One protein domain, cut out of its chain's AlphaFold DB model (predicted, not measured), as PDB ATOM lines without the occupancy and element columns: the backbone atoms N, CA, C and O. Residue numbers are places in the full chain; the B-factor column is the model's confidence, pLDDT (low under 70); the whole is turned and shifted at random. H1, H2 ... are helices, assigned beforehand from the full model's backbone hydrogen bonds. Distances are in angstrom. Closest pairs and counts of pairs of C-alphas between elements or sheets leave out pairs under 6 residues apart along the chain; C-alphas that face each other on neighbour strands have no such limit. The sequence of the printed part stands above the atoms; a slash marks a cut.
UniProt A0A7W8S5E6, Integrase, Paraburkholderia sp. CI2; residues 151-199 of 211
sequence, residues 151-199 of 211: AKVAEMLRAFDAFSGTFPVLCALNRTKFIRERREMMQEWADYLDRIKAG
ATOM      1  N   ALA A 151     165.066 265.334 241.382       85.88
ATOM      2  CA  ALA A 151     165.056 265.186 242.839       85.88
ATOM      3  C   ALA A 151     164.047 264.124 243.311       85.88
ATOM      4  O   ALA A 151     164.400 263.240 244.092       85.88
ATOM      5  N   LYS A 152     162.821 264.159 242.774       81.62
ATOM      6  CA  LYS A 152     161.776 263.162 243.057       81.62
ATOM      7  C   LYS A 152     162.131 261.793 242.481       81.62
ATOM      8  O   LYS A 152     161.849 260.773 243.101       81.62
ATOM      9  N   VAL A 153     162.799 261.753 241.324       80.62
ATOM     10  CA  VAL A 153     163.349 260.505 240.772       80.62
ATOM     11  C   VAL A 153     164.396 259.920 241.722       80.62
ATOM     12  O   VAL A 153     164.353 258.726 241.999       80.62
ATOM     13  N   ALA A 154     165.302 260.737 242.265       81.50
ATOM     14  CA  ALA A 154     166.311 260.267 243.211       81.50
ATOM     15  C   ALA A 154     165.695 259.746 244.521       81.50
ATOM     16  O   ALA A 154     166.147 258.735 245.050       81.50
ATOM     17  N   GLU A 155     164.661 260.406 245.046       85.69
ATOM     18  CA  GLU A 155     163.897 259.922 246.204       85.69
ATOM     19  C   GLU A 155     163.229 258.570 245.920       85.69
ATOM     20  O   GLU A 155     163.407 257.620 246.683       85.69
ATOM     21  N   MET A 156     162.548 258.451 244.778       81.31
ATOM     22  CA  MET A 156     161.929 257.205 244.328       81.31
ATOM     23  C   MET A 156     162.955 256.067 244.198       81.31
ATOM     24  O   MET A 156     162.691 254.955 244.650       81.31
ATOM     25  N   LEU A 157     164.131 256.330 243.613       81.12
ATOM     26  CA  LEU A 157     165.191 255.324 243.469       81.12
ATOM     27  C   LEU A 157     165.694 254.830 244.831       81.12
ATOM     28  O   LEU A 157     165.812 253.623 245.028       81.12
ATOM     29  N   ARG A 158     165.900 255.733 245.799       85.12
ATOM     30  CA  ARG A 158     166.275 255.343 247.170       85.12
ATOM     31  C   ARG A 158     165.186 254.513 247.850       85.12
ATOM     32  O   ARG A 158     165.506 253.561 248.553       85.12
ATOM     33  N   ALA A 159     163.913 254.848 247.631       83.12
ATOM     34  CA  ALA A 159     162.791 254.080 248.167       83.12
ATOM     35  C   ALA A 159     162.720 252.663 247.573       83.12
ATOM     36  O   ALA A 159     162.378 251.721 248.283       83.12
ATOM     37  N   PHE A 160     163.074 252.493 246.295       81.19
ATOM     38  CA  PHE A 160     163.163 251.173 245.666       81.19
ATOM     39  C   PHE A 160     164.342 250.350 246.186       81.19
ATOM     40  O   PHE A 160     164.156 249.167 246.457       81.19
ATOM     41  N   ASP A 161     165.518 250.956 246.375       77.94
ATOM     42  CA  ASP A 161     166.687 250.260 246.933       77.94
ATOM     43  C   ASP A 161     166.464 249.832 248.395       77.94
ATOM     44  O   ASP A 161     166.947 248.784 248.820       77.94
ATOM     45  N   ALA A 162     165.703 250.621 249.162       83.31
ATOM     46  CA  ALA A 162     165.336 250.311 250.543       83.31
ATOM     47  C   ALA A 162     164.145 249.339 250.669       83.31
ATOM     48  O   ALA A 162     163.861 248.859 251.768       83.31
ATOM     49  N   PHE A 163     163.420 249.057 249.581       81.62
ATOM     50  CA  PHE A 163     162.259 248.176 249.622       81.62
ATOM     51  C   PHE A 163     162.697 246.725 249.842       81.62
ATOM     52  O   PHE A 163     163.392 246.139 249.017       81.62
ATOM     53  N   SER A 164     162.245 246.113 250.936       78.25
ATOM     54  CA  SER A 164     162.416 244.682 251.200       78.25
ATOM     55  C   SER A 164     161.100 243.947 250.939       78.25
ATOM     56  O   SER A 164     160.137 244.106 251.691       78.25
ATOM     57  N   GLY A 165     161.045 243.135 249.883       82.56
ATOM     58  CA  GLY A 165     159.848 242.388 249.504       82.56
ATOM     59  C   GLY A 165     160.168 241.089 248.775       82.56
ATOM     60  O   GLY A 165     161.292 240.589 248.812       82.56
ATOM     61  N   THR A 166     159.173 240.516 248.103       83.06
ATOM     62  CA  THR A 166     159.352 239.277 247.341       83.06
ATOM     63  C   THR A 166     160.248 239.497 246.117       83.06
ATOM     64  O   THR A 166     160.212 240.548 245.474       83.06
ATOM     65  N   PHE A 167     161.043 238.481 245.768       78.62
ATOM     66  CA  PHE A 167     162.009 238.535 244.662       78.62
ATOM     67  C   PHE A 167     161.424 239.038 243.323       78.62
ATOM     68  O   PHE A 167     162.045 239.904 242.708       78.62
ATOM     69  N   PRO A 168     160.218 238.615 242.884       79.38
ATOM     70  CA  PRO A 168     159.622 239.142 241.654       79.38
ATOM     71  C   PRO A 168     159.369 240.655 241.695       79.38
ATOM     72  O   PRO A 168     159.569 241.343 240.695       79.38
ATOM     73  N   VAL A 169     158.978 241.190 242.857       78.50
ATOM     74  CA  VAL A 169     158.716 242.625 243.042       78.50
ATOM     75  C   VAL A 169     160.027 243.409 243.032       78.50
ATOM     76  O   VAL A 169     160.110 244.448 242.381       78.50
ATOM     77  N   LEU A 170     161.083 242.877 243.655       77.38
ATOM     78  CA  LEU A 170     162.425 243.468 243.599       77.38
ATOM     79  C   LEU A 170     162.966 243.527 242.165       77.38
ATOM     80  O   LEU A 170     163.496 244.555 241.752       77.38
ATOM     81  N   CYS A 171     162.792 242.464 241.376       73.81
ATOM     82  CA  CYS A 171     163.186 242.443 239.966       73.81
ATOM     83  C   CYS A 171     162.407 243.465 239.123       73.81
ATOM     84  O   CYS A 171     162.997 244.121 238.265       73.81
ATOM     85  N   ALA A 172     161.106 243.637 239.381       72.69
ATOM     86  CA  ALA A 172     160.278 244.622 238.687       72.69
ATOM     87  C   ALA A 172     160.679 246.073 239.018       72.69
ATOM     88  O   ALA A 172     160.679 246.930 238.130       72.69
ATOM     89  N   LEU A 173     161.055 246.345 240.273       72.94
ATOM     90  CA  LEU A 173     161.533 247.656 240.724       72.94
ATOM     91  C   LEU A 173     162.972 247.952 240.272       72.94
ATOM     92  O   LEU A 173     163.344 249.113 240.093       72.94
ATOM     93  N   ASN A 174     163.776 246.915 240.027       67.94
ATOM     94  CA  ASN A 174     165.157 247.066 239.590       67.94
ATOM     95  C   ASN A 174     165.234 247.503 238.120       67.94
ATOM     96  O   ASN A 174     165.129 246.698 237.191       67.94
ATOM     97  N   ARG A 175     165.419 248.806 237.897       62.44
ATOM     98  CA  ARG A 175     165.495 249.412 236.556       62.44
ATOM     99  C   ARG A 175     166.884 249.370 235.917       62.44
ATOM    100  O   ARG A 175     166.970 249.426 234.695       62.44
ATOM    101  N   THR A 176     167.947 249.264 236.711       63.41
ATOM    102  CA  THR A 176     169.330 249.461 236.245       63.41
ATOM    103  C   THR A 176     170.038 248.161 235.899       63.41
ATOM    104  O   THR A 176     170.773 248.137 234.915       63.41
ATOM    105  N   LYS A 177     169.790 247.066 236.635       65.12
ATOM    106  CA  LYS A 177     170.484 245.791 236.385       65.12
ATOM    107  C   LYS A 177     170.234 245.231 234.989       65.12
ATOM    108  O   LYS A 177     171.156 244.678 234.415       65.12
ATOM    109  N   PHE A 178     169.027 245.423 234.456       67.25
ATOM    110  CA  PHE A 178     168.615 244.864 233.163       67.25
ATOM    111  C   PHE A 178     168.492 245.915 232.052       67.25
ATOM    112  O   PHE A 178     167.652 245.786 231.161       67.25
ATOM    113  N   ILE A 179     169.198 247.047 232.157       75.50
ATOM    114  CA  ILE A 179     169.055 248.138 231.179       75.50
ATOM    115  C   ILE A 179     169.634 247.761 229.809       75.50
ATOM    116  O   ILE A 179     169.118 248.210 228.787       75.50
ATOM    117  N   ARG A 180     170.680 246.922 229.780       76.44
ATOM    118  CA  ARG A 180     171.310 246.457 228.537       76.44
ATOM    119  C   ARG A 180     170.388 245.485 227.807       76.44
ATOM    120  O   ARG A 180     170.048 245.720 226.656       76.44
ATOM    121  N   GLU A 181     169.884 244.502 228.533       79.75
ATOM    122  CA  GLU A 181     168.959 243.471 228.072       79.75
ATOM    123  C   GLU A 181     167.631 244.091 227.616       79.75
ATOM    124  O   GLU A 181     167.092 243.740 226.569       79.75
ATOM    125  N   ARG A 182     167.113 245.091 228.348       78.94
ATOM    126  CA  ARG A 182     165.924 245.841 227.913       78.94
ATOM    127  C   ARG A 182     166.160 246.629 226.631       78.94
ATOM    128  O   ARG A 182     165.233 246.744 225.837       78.94
ATOM    129  N   ARG A 183     167.353 247.198 226.433       83.75
ATOM    130  CA  ARG A 183     167.685 247.931 225.203       83.75
ATOM    131  C   ARG A 183     167.726 246.991 224.003       83.75
ATOM    132  O   ARG A 183     167.165 247.341 222.973       83.75
ATOM    133  N   GLU A 184     168.350 245.827 224.155       87.75
ATOM    134  CA  GLU A 184     168.389 244.781 223.125       87.75
ATOM    135  C   GLU A 184     166.969 244.334 222.756       87.75
ATOM    136  O   GLU A 184     166.577 244.450 221.599       87.75
ATOM    137  N   MET A 185     166.146 243.986 223.752       88.31
ATOM    138  CA  MET A 185     164.740 243.627 223.544       88.31
ATOM    139  C   MET A 185     163.958 244.739 222.822       88.31
ATOM    140  O   MET A 185     163.250 244.476 221.856       88.31
ATOM    141  N   MET A 186     164.063 245.995 223.269       88.06
ATOM    142  CA  MET A 186     163.332 247.108 222.643       88.06
ATOM    143  C   MET A 186     163.783 247.362 221.199       88.06
ATOM    144  O   MET A 186     162.956 247.761 220.382       88.06
ATOM    145  N   GLN A 187     165.057 247.114 220.878       90.56
ATOM    146  CA  GLN A 187     165.559 247.201 219.509       90.56
ATOM    147  C   GLN A 187     164.991 246.078 218.635       90.56
ATOM    148  O   GLN A 187     164.475 246.363 217.562       90.56
ATOM    149  N   GLU A 188     164.979 244.831 219.116       91.12
ATOM    150  CA  GLU A 188     164.378 243.707 218.383       91.12
ATOM    151  C   GLU A 188     162.894 243.949 218.068       91.12
ATOM    152  O   GLU A 188     162.435 243.677 216.957       91.12
ATOM    153  N   TRP A 189     162.145 244.500 219.028       91.12
ATOM    154  CA  TRP A 189     160.744 244.877 218.830       91.12
ATOM    155  C   TRP A 189     160.580 246.012 217.814       91.12
ATOM    156  O   TRP A 189     159.656 245.958 217.000       91.12
ATOM    157  N   ALA A 190     161.456 247.021 217.829       89.81
ATOM    158  CA  ALA A 190     161.443 248.089 216.831       89.81
ATOM    159  C   ALA A 190     161.714 247.533 215.424       89.81
ATOM    160  O   ALA A 190     160.915 247.755 214.514       89.81
ATOM    161  N   ASP A 191     162.749 246.704 215.278       90.44
ATOM    162  CA  ASP A 191     163.120 246.069 214.012       90.44
ATOM    163  C   ASP A 191     162.014 245.132 213.491       90.44
ATOM    164  O   ASP A 191     161.848 244.946 212.284       90.44
ATOM    165  N   TYR A 192     161.257 244.495 214.390       86.56
ATOM    166  CA  TYR A 192     160.092 243.679 214.044       86.56
ATOM    167  C   TYR A 192     158.927 244.524 213.514       86.56
ATOM    168  O   TYR A 192     158.328 244.182 212.491       86.56
ATOM    169  N   LEU A 193     158.616 245.644 214.174       86.38
ATOM    170  CA  LEU A 193     157.572 246.567 213.726       86.38
ATOM    171  C   LEU A 193     157.924 247.203 212.375       86.38
ATOM    172  O   LEU A 193     157.051 247.311 211.511       86.38
ATOM    173  N   ASP A 194     159.194 247.552 212.166       86.44
ATOM    174  CA  ASP A 194     159.687 248.066 210.886       86.44
ATOM    175  C   ASP A 194     159.585 247.012 209.774       86.44
ATOM    176  O   ASP A 194     159.136 247.334 208.674       86.44
ATOM    177  N   ARG A 195     159.883 245.737 210.068       84.12
ATOM    178  CA  ARG A 195     159.677 244.615 209.131       84.12
ATOM    179  C   ARG A 195     158.212 244.421 208.746       84.12
ATOM    180  O   ARG A 195     157.913 244.244 207.569       84.12
ATOM    181  N   ILE A 196     157.283 244.486 209.701       85.50
ATOM    182  CA  ILE A 196     155.843 244.419 209.394       85.50
ATOM    183  C   ILE A 196     155.431 245.599 208.510       85.50
ATOM    184  O   ILE A 196     154.690 245.423 207.541       85.50
ATOM    185  N   LYS A 197     155.913 246.802 208.834       80.75
ATOM    186  CA  LYS A 197     155.582 248.031 208.110       80.75
ATOM    187  C   LYS A 197     156.144 248.047 206.686       80.75
ATOM    188  O   LYS A 197     155.487 248.572 205.792       80.75
ATOM    189  N   ALA A 198     157.322 247.464 206.471       81.31
ATOM    190  CA  ALA A 198     157.951 247.325 205.158       81.31
ATOM    191  C   ALA A 198     157.280 246.264 204.257       81.31
ATOM    192  O   ALA A 198     157.651 246.134 203.092       81.31
ATOM    193  N   GLY A 199     156.269 245.554 204.769       69.62
ATOM    194  CA  GLY A 199     155.659 244.395 204.127       69.62
ATOM    195  C   GLY A 199     156.339 243.125 204.625       69.62
ATOM    196  O   GLY A 199     157.531 242.932 204.412       69.62
TER     197      GLY A 199
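This is residues 151 to 199 of the 211 residues of the protein "Integrase" of Paraburkholderia sp. CI2 (UniProt A0A7W8S5E6). The longest helix, H3, is a free arm that sticks out from a small head made of two short helices, H1 and H2, so that the outline is roughly a T with H3 as its stem. H1 and H2 run opposite ways, nearly parallel in line but shifted along and offset sideways from each other, with the last residues of each, near Phe 160 and Leu 173, close together, and the loop of residues 162 to 166 turns the chain back between them. The printed part has 49 residues with three named helices, in the order H1, H2, H3, and no named strand; its class is all helix. It is extended, with a radius of gyration of the C-alphas of 15.8 A, and flat, spanning 47 by 27 by 14 A.

H3, residues 179 to 197, begins at C-alpha 179, (169.055, 248.138, 231.179), and ends at C-alpha 197, (155.582, 248.031, 208.110), 26.7 A away. H2, residues 167 to 173, is 9.9 A long from first to last C-alpha. H1, residues 151 to 161, is 15.6 A long and begins at C-alpha 151, (165.056, 265.186, 242.839).

H3 touches no helix and is apart from both H1 and H2. H1 and H2 are close but not clearly touching; their closest C-alphas, those of Phe 160 and Leu 173, are 6.3 A apart. They run opposite ways at a shallow tilt of 10 degrees. In H1, H2 and H3 every O i to N i+4 pair is within hydrogen-bond range.

The C-alphas farthest apart, those of Ala 162 and Gly 199, are 47.8 A apart. Residues 151 to 156, which belong to H1, stand free, as do residues 176 to 199, of which 179 to 197 belong to H3. The printed part has no cut, and both links are tight, with 5 residues each. The mean pLDDT of the printed part is 80.5; residues 174 to 178 and residue 199 are under 70.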